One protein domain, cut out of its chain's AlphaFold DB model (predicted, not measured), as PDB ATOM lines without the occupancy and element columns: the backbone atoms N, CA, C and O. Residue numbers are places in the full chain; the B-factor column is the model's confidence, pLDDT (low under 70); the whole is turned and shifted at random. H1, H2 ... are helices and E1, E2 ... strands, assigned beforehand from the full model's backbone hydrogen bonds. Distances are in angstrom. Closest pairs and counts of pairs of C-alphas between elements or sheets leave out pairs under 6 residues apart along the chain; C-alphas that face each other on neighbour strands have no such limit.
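What this domain is: This is residues 12 to 91 of the 223 residues of an uncharacterized protein of Deltaproteobacteria bacterium (UniProt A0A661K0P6). A small two-stranded parallel sheet, E1 and E2, forms a short wall with the long helix H3 packed over one face, mostly by E2. H1 lies side by side with H3, clear of both strands, and H2 crosses H1. The printed part has 80 residues, with three named helices and two named strands in the order H1, H2, E1, H3, E2, a mixed class. It is compact and rounded, with a radius of gyration of the C-alphas of 12.1 A and spans of 30 by 28 by 16 A.

How they stand to each other: Strands E1, residues 51 to 56, and E2, residues 85 to 90, are parallel neighbours at 13 degrees; N 52 and O 85, 2.8 A, and N 89 and O 54, 2.8 A, are within hydrogen-bond range. With H3, residues 66 to 81, they form a strand-helix-strand unit, two parallel neighbour strands with a helix between them in the chain, and its crossover is right-handed. H3 comes closest to E2 at the C-alphas of Val 77 and Cys 86, 5.9 A apart, and H3 and E1 are near each other, with 10 pairs of C-alphas within 10 A. H1, residues 12 to 23, touches H3 at a shallow tilt of 24 degrees, the same way, the closest C-alphas being those of Leu 13 and Phe 69, 5.4 A. H2, residues 36 to 47, touches H1 at a steep tilt of 64 degrees, the closest C-alphas being those of Leu 19 and Ala 43, 5.6 A. H1 is apart from E1 and E2, and H2 is apart from E2. In H1, H2 and H3 every O i to N i+4 pair is within hydrogen-bond range.

Where its parts are: E1 is 16.2 A long from first to last C-alpha, E2 16.6 A, H3 22.4 A, H1 16.6 A and H2 16.4 A. C-alpha 12, where H1 begins, is at (3.999, 12.386, -1.725), and C-alpha 90, where E2 ends, is at (-8.309, 3.903, 0.744).

The domain as a whole: The C-alphas of Leu 50 and Asn 64 are the two farthest apart, 33.2 A. The printed part has no cut. The link from H1 to H2, 12 residues, is long. The mean pLDDT of the printed part is 90.7, and residue 63 is under 70.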
ATOM      1  N   ASP A  12       4.900  12.864  -2.778       88.06
ATOM      2  CA  ASP A  12       3.999  12.386  -1.725       88.06
ATOM      3  C   ASP A  12       4.748  11.556  -0.670       88.06
ATOM      4  O   ASP A  12       4.545  11.723   0.534       88.06
ATOM      5  N   LEU A  13       5.665  10.685  -1.107       89.56
ATOM      6  CA  LEU A  13       6.463   9.856  -0.201       89.56
ATOM      7  C   LEU A  13       7.451  10.695   0.623       89.56
ATOM      8  O   LEU A  13       7.627  10.434   1.816       89.56
ATOM      9  N   ALA A  14       8.081  11.695   0.001       90.31
ATOM     10  CA  ALA A  14       8.999  12.605   0.681       90.31
ATOM     11  C   ALA A  14       8.262  13.410   1.762       90.31
ATOM     12  O   ALA A  14       8.725  13.489   2.901       90.31
ATOM     13  N   LEU A  15       7.066  13.922   1.447       91.62
ATOM     14  CA  LEU A  15       6.224  14.620   2.416       91.62
ATOM     15  C   LEU A  15       5.841  13.719   3.598       91.62
ATOM     16  O   LEU A  15       5.959  14.151   4.742       91.62
ATOM     17  N   LEU A  16       5.417  12.472   3.361       92.25
ATOM     18  CA  LEU A  16       5.048  11.562   4.454       92.25
ATOM     19  C   LEU A  16       6.198  11.283   5.415       92.25
ATOM     20  O   LEU A  16       6.011  11.304   6.634       92.25
ATOM     21  N   ARG A  17       7.396  11.051   4.875       92.06
ATOM     22  CA  ARG A  17       8.604  10.870   5.687       92.06
ATOM     23  C   ARG A  17       8.916  12.130   6.483       92.06
ATOM     24  O   ARG A  17       9.152  12.038   7.685       92.06
ATOM     25  N   ALA A  18       8.826  13.297   5.845       93.94
ATOM     26  CA  ALA A  18       9.032  14.578   6.504       93.94
ATOM     27  C   ALA A  18       8.046  14.803   7.660       93.94
ATOM     28  O   ALA A  18       8.454  15.234   8.735       93.94
ATOM     29  N   LEU A  19       6.764  14.473   7.477       94.75
ATOM     30  CA  LEU A  19       5.760  14.570   8.540       94.75
ATOM     31  C   LEU A  19       6.111  13.672   9.726       94.75
ATOM     32  O   LEU A  19       6.059  14.130  10.863       94.75
ATOM     33  N   ARG A  20       6.533  12.429   9.479       92.81
ATOM     34  CA  ARG A  20       6.946  11.510  10.547       92.81
ATOM     35  C   ARG A  20       8.156  12.033  11.327       92.81
ATOM     36  O   ARG A  20       8.148  12.001  12.552       92.81
ATOM     37  N   THR A  21       9.167  12.553  10.633       94.31
ATOM     38  CA  THR A  21      10.346  13.167  11.265       94.31
ATOM     39  C   THR A  21       9.963  14.402  12.088       94.31
ATOM     40  O   THR A  21      10.405  14.535  13.226       94.31
ATOM     41  N   LEU A  22       9.084  15.267  11.568       95.81
ATOM     42  CA  LEU A  22       8.578  16.432  12.305       95.81
ATOM     43  C   LEU A  22       7.804  16.037  13.568       95.81
ATOM     44  O   LEU A  22       7.999  16.659  14.607       95.81
ATOM     45  N   LEU A  23       6.955  15.010  13.488       94.38
ATOM     46  CA  LEU A  23       6.187  14.494  14.627       94.38
ATOM     47  C   LEU A  23       7.083  13.882  15.716       94.38
ATOM     48  O   LEU A  23       6.723  13.887  16.888       94.38
ATOM     49  N   ASN A  24       8.279  13.416  15.351       92.50
ATOM     50  CA  ASN A  24       9.306  12.983  16.301       92.50
ATOM     51  C   ASN A  24      10.142  14.145  16.875       92.50
ATOM     52  O   ASN A  24      11.064  13.909  17.651       92.50
ATOM     53  N   GLY A  25       9.846  15.397  16.507       92.75
ATOM     54  CA  GLY A  25      10.598  16.577  16.947       92.75
ATOM     55  C   GLY A  25      11.922  16.793  16.207       92.75
ATOM     56  O   GLY A  25      12.710  17.661  16.586       92.75
ATOM     57  N   GLU A  26      12.175  16.037  15.140       93.94
ATOM     58  CA  GLU A  26      13.391  16.117  14.335       93.94
ATOM     59  C   GLU A  26      13.201  17.023  13.105       93.94
ATOM     60  O   GLU A  26      12.089  17.412  12.734       93.94
ATOM     61  N   LYS A  27      14.306  17.390  12.444       93.12
ATOM     62  CA  LYS A  27      14.283  18.214  11.226       93.12
ATOM     63  C   LYS A  27      14.432  17.327   9.976       93.12
ATOM     64  O   LYS A  27      15.509  16.770   9.792       93.12
ATOM     65  N   PRO A  28      13.421  17.265   9.089       93.31
ATOM     66  CA  PRO A  28      13.530  16.574   7.804       93.31
ATOM     67  C   PRO A  28      14.624  17.143   6.899       93.31
ATOM     68  O   PRO A  28      14.829  18.363   6.862       93.31
ATOM     69  N   GLU A  29      15.253  16.257   6.127       89.31
ATOM     70  CA  GLU A  29      16.211  16.597   5.067       89.31
ATOM     71  C   GLU A  29      15.508  17.130   3.808       89.31
ATOM     72  O   GLU A  29      15.947  18.119   3.222       89.31
ATOM     73  N   GLU A  30      14.373  16.530   3.439       90.94
ATOM     74  CA  GLU A  30      13.557  16.888   2.275       90.94
ATOM     75  C   GLU A  30      12.071  16.999   2.643       90.94
ATOM     76  O   GLU A  30      11.615  16.413   3.622       90.94
ATOM     77  N   TYR A  31      11.312  17.764   1.854       88.88
ATOM     78  CA  TYR A  31       9.861  17.960   2.015       88.88
ATOM     79  C   TYR A  31       9.104  17.735   0.689       88.88
ATOM     80  O   TYR A  31       7.940  18.120   0.561       88.88
ATOM     81  N   GLY A  32       9.784  17.188  -0.328       86.75
ATOM     82  CA  GLY A  32       9.340  17.274  -1.719       86.75
ATOM     83  C   GLY A  32       9.201  18.736  -2.160       86.75
ATOM     84  O   GLY A  32      10.012  19.594  -1.800       86.75
ATOM     85  N   THR A  33       8.136  19.050  -2.893       88.19
ATOM     86  CA  THR A  33       7.790  20.421  -3.308       88.19
ATOM     87  C   THR A  33       7.075  21.257  -2.250       88.19
ATOM     88  O   THR A  33       6.877  22.461  -2.452       88.19
ATOM     89  N   VAL A  34       6.709  20.674  -1.106       88.38
ATOM     90  CA  VAL A  34       6.017  21.400  -0.036       88.38
ATOM     91  C   VAL A  34       6.993  22.302   0.707       88.38
ATOM     92  O   VAL A  34       8.095  21.902   1.083       88.38
ATOM     93  N   LYS A  35       6.586  23.546   0.982       89.44
ATOM     94  CA  LYS A  35       7.424  24.462   1.765       89.44
ATOM     95  C   LYS A  35       7.554  23.942   3.205       89.44
ATOM     96  O   LYS A  35       6.536  23.580   3.799       89.44
ATOM     97  N   PRO A  36       8.735  24.034   3.849       91.00
ATOM     98  CA  PRO A  36       8.931  23.562   5.224       91.00
ATOM     99  C   PRO A  36       7.923  24.122   6.237       91.00
ATOM    100  O   PRO A  36       7.526  23.433   7.172       91.00
ATOM    101  N   LYS A  37       7.478  25.373   6.044       90.62
ATOM    102  CA  LYS A  37       6.435  25.995   6.870       90.62
ATOM    103  C   LYS A  37       5.100  25.244   6.772       90.62
ATOM    104  O   LYS A  37       4.509  24.953   7.802       90.62
ATOM    105  N   GLN A  38       4.663  24.899   5.560       90.50
ATOM    106  CA  GLN A  38       3.403  24.183   5.333       90.50
ATOM    107  C   GLN A  38       3.461  22.766   5.917       90.50
ATOM    108  O   GLN A  38       2.513  22.330   6.559       90.50
ATOM    109  N   ALA A  39       4.595  22.072   5.770       92.19
ATOM    110  CA  ALA A  39       4.779  20.749   6.365       92.19
ATOM    111  C   ALA A  39       4.736  20.782   7.905       92.19
ATOM    112  O   ALA A  39       4.134  19.909   8.520       92.19
ATOM    113  N   ARG A  40       5.319  21.813   8.535       93.25
ATOM    114  CA  ARG A  40       5.238  22.021   9.994       93.25
ATOM    115  C   ARG A  40       3.821  22.324  10.466       93.25
ATOM    116  O   ARG A  40       3.410  21.800  11.493       93.25
ATOM    117  N   GLU A  41       3.083  23.150   9.727       93.19
ATOM    118  CA  GLU A  41       1.670  23.428  10.016       93.19
ATOM    119  C   GLU A  41       0.825  22.149   9.929       93.19
ATOM    120  O   GLU A  41       0.014  21.896  10.816       93.19
ATOM    121  N   LEU A  42       1.064  21.308   8.916       92.88
ATOM    122  CA  LEU A  42       0.389  20.019   8.771       92.88
ATOM    123  C   LEU A  42       0.756  19.043   9.898       92.88
ATOM    124  O   LEU A  42      -0.140  18.448  10.489       92.88
ATOM    125  N   ALA A  43       2.040  18.907  10.241       94.88
ATOM    126  CA  ALA A  43       2.477  18.058  11.352       94.88
ATOM    127  C   ALA A  43       1.843  18.494  12.681       94.88
ATOM    128  O   ALA A  43       1.331  17.657  13.417       94.88
ATOM    129  N   LYS A  44       1.794  19.805  12.946       95.00
ATOM    130  CA  LYS A  44       1.132  20.356  14.132       95.00
ATOM    131  C   LYS A  44      -0.367  20.039  14.155       95.00
ATOM    132  O   LYS A  44      -0.882  19.622  15.184       95.00
ATOM    133  N   ALA A  45      -1.060  20.189  13.026       94.50
ATOM    134  CA  ALA A  45      -2.481  19.854  12.933       94.50
ATOM    135  C   ALA A  45      -2.751  18.356  13.172       94.50
ATOM    136  O   ALA A  45      -3.769  18.005  13.762       94.50
ATOM    137  N   LEU A  46      -1.842  17.479  12.730       95.44
ATOM    138  CA  LEU A  46      -1.907  16.044  13.014       95.44
ATOM    139  C   LEU A  46      -1.640  15.741  14.496       95.44
ATOM    140  O   LEU A  46      -2.298  14.876  15.056       95.44
ATOM    141  N   GLU A  47      -0.711  16.449  15.139       94.56
ATOM    142  CA  GLU A  47      -0.399  16.265  16.563       94.56
ATOM    143  C   GLU A  47      -1.527  16.750  17.492       94.56
ATOM    144  O   GLU A  47      -1.821  16.105  18.495       94.56
ATOM    145  N   GLU A  48      -2.181  17.864  17.151       94.94
ATOM    146  CA  GLU A  48      -3.288  18.449  17.928       94.94
ATOM    147  C   GLU A  48      -4.653  17.791  17.629       94.94
ATOM    148  O   GLU A  48      -5.654  18.083  18.291       94.94
ATOM    149  N   GLY A  49      -4.720  16.921  16.619       95.00
ATOM    150  CA  GLY A  49      -5.954  16.286  16.168       95.00
ATOM    151  C   GLY A  49      -6.471  15.230  17.147       95.00
ATOM    152  O   GLY A  49      -5.761  14.299  17.499       95.00
ATOM    153  N   LEU A  50      -7.748  15.323  17.536       93.69
ATOM    154  CA  LEU A  50      -8.415  14.318  18.386       93.69
ATOM    155  C   LEU A  50      -8.965  13.124  17.588       93.69
ATOM    156  O   LEU A  50      -9.085  12.010  18.103       93.69
ATOM    157  N   TYR A  51      -9.328  13.378  16.331       96.38
ATOM    158  CA  TYR A  51      -9.760  12.379  15.365       96.38
ATOM    159  C   TYR A  51      -9.202  12.752  13.996       96.38
ATOM    160  O   TYR A  51      -9.439  13.856  13.501       96.38
ATOM    161  N   ILE A  52      -8.459  11.836  13.390       96.75
ATOM    162  CA  ILE A  52      -7.710  12.067  12.157       96.75
ATOM    163  C   ILE A  52      -8.183  11.048  11.127       96.75
ATOM    164  O   ILE A  52      -8.243   9.853  11.399       96.75
ATOM    165  N   ALA A  53      -8.527  11.509   9.928       94.81
ATOM    166  CA  ALA A  53      -8.946  10.634   8.841       94.81
ATOM    167  C   ALA A  53      -8.165  10.954   7.569       94.81
ATOM    168  O   ALA A  53      -8.238  12.067   7.045       94.81
ATOM    169  N   PHE A  54      -7.449   9.959   7.055       93.62
ATOM    170  CA  PHE A  54      -6.769  10.029   5.770       93.62
ATOM    171  C   PHE A  54      -7.634   9.384   4.693       93.62
ATOM    172  O   PHE A  54      -7.825   8.170   4.700       93.62
ATOM    173  N   PHE A  55      -8.115  10.177   3.740       91.50
ATOM    174  CA  PHE A  55      -8.761   9.668   2.530       91.50
ATOM    175  C   PHE A  55      -7.723   9.585   1.413       91.50
ATOM    176  O   PHE A  55      -7.235  10.609   0.937       91.50
ATOM    177  N   CYS A  56      -7.353   8.369   1.015       88.44
ATOM    178  CA  CYS A  56      -6.251   8.149   0.085       88.44
ATOM    179  C   CYS A  56      -6.769   7.656  -1.269       88.44
ATOM    180  O   CYS A  56      -7.211   6.515  -1.399       88.44
ATOM    181  N   GLY A  57      -6.729   8.530  -2.277       86.00
ATOM    182  CA  GLY A  57      -7.030   8.175  -3.663       86.00
ATOM    183  C   GLY A  57      -5.940   7.320  -4.314       86.00
ATOM    184  O   GLY A  57      -4.884   7.076  -3.739       86.00
ATOM    185  N   ARG A  58      -6.174   6.901  -5.562       81.31
ATOM    186  CA  ARG A  58      -5.239   6.021  -6.284       81.31
ATOM    187  C   ARG A  58      -3.909   6.658  -6.698       81.31
ATOM    188  O   ARG A  58      -2.966   5.926  -6.972       81.31
ATOM    189  N   GLY A  59      -3.851   7.989  -6.781       82.00
ATOM    190  CA  GLY A  59      -2.737   8.738  -7.380       82.00
ATOM    191  C   GLY A  59      -1.353   8.280  -6.906       82.00
ATOM    192  O   GLY A  59      -0.580   7.803  -7.737       82.00
ATOM    193  N   PRO A  60      -1.075   8.295  -5.587       81.19
ATOM    194  CA  PRO A  60       0.221   7.881  -5.046       81.19
ATOM    195  C   PRO A  60       0.599   6.419  -5.327       81.19
ATOM    196  O   PRO A  60       1.768   6.051  -5.232       81.19
ATOM    197  N   PHE A  61      -0.368   5.564  -5.678       79.00
ATOM    198  CA  PHE A  61      -0.126   4.152  -5.976       79.00
ATOM    199  C   PHE A  61       0.218   3.886  -7.447       79.00
ATOM    200  O   PHE A  61       0.626   2.773  -7.770       79.00
ATOM    201  N   TYR A  62       0.068   4.870  -8.342       75.06
ATOM    202  CA  TYR A  62       0.381   4.692  -9.763       75.06
ATOM    203  C   TYR A  62       1.870   4.793 -10.098       75.06
ATOM    204  O   TYR A  62       2.275   4.270 -11.137       75.06
ATOM    205  N   GLY A  63       2.669   5.430  -9.239       69.88
ATOM    206  CA  GLY A  63       4.120   5.520  -9.381       69.88
ATOM    207  C   GLY A  63       4.864   4.285  -8.857       69.88
ATOM    208  O   GLY A  63       4.324   3.464  -8.112       69.88
ATOM    209  N   ASN A  64       6.156   4.185  -9.186       71.50
ATOM    210  CA  ASN A  64       7.027   3.070  -8.773       71.50
ATOM    211  C   ASN A  64       7.140   2.906  -7.245       71.50
ATOM    212  O   ASN A  64       7.455   1.822  -6.751       71.50
ATOM    213  N   ASP A  65       6.873   3.972  -6.492       82.69
ATOM    214  CA  ASP A  65       6.981   3.991  -5.037       82.69
ATOM    215  C   ASP A  65       5.652   3.731  -4.310       82.69
ATOM    216  O   ASP A  65       5.629   3.751  -3.080       82.69
ATOM    217  N   GLY A  66       4.569   3.384  -5.016       83.75
ATOM    218  CA  GLY A  66       3.242   3.178  -4.420       83.75
ATOM    219  C   GLY A  66       3.211   2.195  -3.242       83.75
ATOM    220  O   GLY A  66       2.566   2.447  -2.224       83.75
ATOM    221  N   LYS A  67       3.981   1.097  -3.312       83.31
ATOM    222  CA  LYS A  67       4.111   0.139  -2.194       83.31
ATOM    223  C   LYS A  67       4.825   0.741  -0.979       83.31
ATOM    224  O   LYS A  67       4.450   0.457   0.157       83.31
ATOM    225  N   LYS A  68       5.860   1.558  -1.206       89.19
ATOM    226  CA  LYS A  68       6.587   2.246  -0.128       89.19
ATOM    227  C   LYS A  68       5.709   3.325   0.493       89.19
ATOM    228  O   LYS A  68       5.642   3.405   1.712       89.19
ATOM    229  N   PHE A  69       4.995   4.079  -0.340       90.06
ATOM    230  CA  PHE A  69       4.005   5.058   0.087       90.06
ATOM    231  C   PHE A  69       2.945   4.422   0.990       90.06
ATOM    232  O   PHE A  69       2.748   4.892   2.106       90.06
ATOM    233  N   LEU A  70       2.339   3.300   0.574       89.06
ATOM    234  CA  LEU A  70       1.359   2.588   1.400       89.06
ATOM    235  C   LEU A  70       1.939   2.197   2.762       89.06
ATOM    236  O   LEU A  70       1.301   2.397   3.792       89.06
ATOM    237  N   LYS A  71       3.162   1.657   2.772       91.00
ATOM    238  CA  LYS A  71       3.840   1.256   4.006       91.00
ATOM    239  C   LYS A  71       4.081   2.447   4.936       91.00
ATOM    240  O   LYS A  71       3.810   2.336   6.127       91.00
ATOM    241  N   GLU A  72       4.561   3.578   4.417       92.56
ATOM    242  CA  GLU A  72       4.769   4.781   5.234       92.56
ATOM    243  C   GLU A  72       3.453   5.384   5.734       92.56
ATOM    244  O   GLU A  72       3.386   5.789   6.892       92.56
ATOM    245  N   MET A  73       2.390   5.365   4.924       93.62
ATOM    246  CA  MET A  73       1.048   5.767   5.360       93.62
ATOM    247  C   MET A  73       0.552   4.920   6.530       93.62
ATOM    248  O   MET A  73       0.109   5.465   7.537       93.62
ATOM    249  N   VAL A  74       0.644   3.591   6.419       94.06
ATOM    250  CA  VAL A  74       0.227   2.673   7.489       94.06
ATOM    251  C   VAL A  74       1.047   2.914   8.758       94.06
ATOM    252  O   VAL A  74       0.477   2.985   9.844       94.06
ATOM    253  N   ASN A  75       2.363   3.109   8.631       94.00
ATOM    254  CA  ASN A  75       3.228   3.418   9.772       94.00
ATOM    255  C   ASN A  75       2.864   4.750  10.441       94.00
ATOM    256  O   ASN A  75       2.845   4.828  11.667       94.00
ATOM    257  N   LEU A  76       2.592   5.796   9.656       94.69
ATOM    258  CA  LEU A  76       2.188   7.104  10.172       94.69
ATOM    259  C   LEU A  76       0.850   7.014  10.911       94.69
ATOM    260  O   LEU A  76       0.710   7.550  12.004       94.69
ATOM    261  N   VAL A  77      -0.117   6.299  10.337       95.69
ATOM    262  CA  VAL A  77      -1.426   6.069  10.959       95.69
ATOM    263  C   VAL A  77      -1.275   5.292  12.263       95.69
ATOM    264  O   VAL A  77      -1.891   5.662  13.256       95.69
ATOM    265  N   ALA A  78      -0.439   4.250  12.297       95.00
ATOM    266  CA  ALA A  78      -0.159   3.500  13.521       95.00
ATOM    267  C   ALA A  78       0.475   4.389  14.604       95.00
ATOM    268  O   ALA A  78       0.028   4.358  15.745       95.00
ATOM    269  N   TYR A  79       1.445   5.230  14.231       94.38
ATOM    270  CA  TYR A  79       2.074   6.194  15.138       94.38
ATOM    271  C   TYR A  79       1.063   7.196  15.713       94.38
ATOM    272  O   TYR A  79       1.020   7.424  16.917       94.38
ATOM    273  N   LEU A  80       0.209   7.781  14.868       95.56
ATOM    274  CA  LEU A  80      -0.809   8.736  15.315       95.56
ATOM    275  C   LEU A  80      -1.859   8.074  16.225       95.56
ATOM    276  O   LEU A  80      -2.328   8.710  17.169       95.56
ATOM    277  N   ASN A  81      -2.162   6.789  15.999       95.81
ATOM    278  CA  ASN A  81      -3.067   6.001  16.844       95.81
ATOM    279  C   ASN A  81      -2.580   5.789  18.282       95.81
ATOM    280  O   ASN A  81      -3.394   5.459  19.142       95.81
ATOM    281  N   GLU A  82      -1.299   6.017  18.584       94.06
ATOM    282  CA  GLU A  82      -0.813   5.997  19.970       94.06
ATOM    283  C   GLU A  82      -1.381   7.160  20.804       94.06
ATOM    284  O   GLU A  82      -1.416   7.077  22.032       94.06
ATOM    285  N   LYS A  83      -1.819   8.249  20.151       91.12
ATOM    286  CA  LYS A  83      -2.244   9.497  20.807       91.12
ATOM    287  C   LYS A  83      -3.681   9.912  20.481       91.12
ATOM    288  O   LYS A  83      -4.329  10.533  21.320       91.12
ATOM    289  N   ALA A  84      -4.180   9.595  19.289       94.81
ATOM    290  CA  ALA A  84      -5.496  10.013  18.811       94.81
ATOM    291  C   ALA A  84      -6.120   8.959  17.895       94.81
ATOM    292  O   ALA A  84      -5.411   8.217  17.231       94.81
ATOM    293  N   ASN A  85      -7.449   8.924  17.785       95.56
ATOM    294  CA  ASN A  85      -8.100   8.009  16.846       95.56
ATOM    295  C   ASN A  85      -7.748   8.411  15.410       95.56
ATOM    296  O   ASN A  85      -8.165   9.474  14.946       95.56
ATOM    297  N   CYS A  86      -6.999   7.568  14.702       96.69
ATOM    298  CA  CYS A  86      -6.541   7.853  13.350       96.69
ATOM    299  C   CYS A  86      -6.951   6.736  12.384       96.69
ATOM    300  O   CYS A  86      -6.594   5.576  12.565       96.69
ATOM    301  N   VAL A  87      -7.664   7.074  11.311       94.12
ATOM    302  CA  VAL A  87      -8.134   6.103  10.311       94.12
ATOM    303  C   VAL A  87      -7.535   6.374   8.935       94.12
ATOM    304  O   VAL A  87      -7.349   7.522   8.533       94.12
ATOM    305  N   LEU A  88      -7.260   5.298   8.195       92.50
ATOM    306  CA  LEU A  88      -6.878   5.334   6.785       92.50
ATOM    307  C   LEU A  88      -7.996   4.715   5.949       92.50
ATOM    308  O   LEU A  88      -8.316   3.541   6.107       92.50
ATOM    309  N   LEU A  89      -8.563   5.509   5.049       89.81
ATOM    310  CA  LEU A  89      -9.635   5.130   4.137       89.81
ATOM    311  C   LEU A  89      -9.098   5.152   2.697       89.81
ATOM    312  O   LEU A  89      -9.064   6.219   2.071       89.81
ATOM    313  N   PRO A  90      -8.645   4.004   2.157       84.75
ATOM    314  CA  PRO A  90      -8.309   3.903   0.744       84.75
ATOM    315  C   PRO A  90      -9.582   4.055  -0.099       84.75
ATOM    316  O   PRO A  90     -10.578   3.359   0.105       84.75
ATOM    317  N   LEU A  91      -9.558   4.981  -1.053       85.06
ATOM    318  CA  LEU A  91     -10.692   5.278  -1.921       85.06
ATOM    319  C   LEU A  91     -10.681   4.320  -3.115       85.06
ATOM    320  O   LEU A  91     -10.075   4.597  -4.155       85.06
TER     321      LEU A  91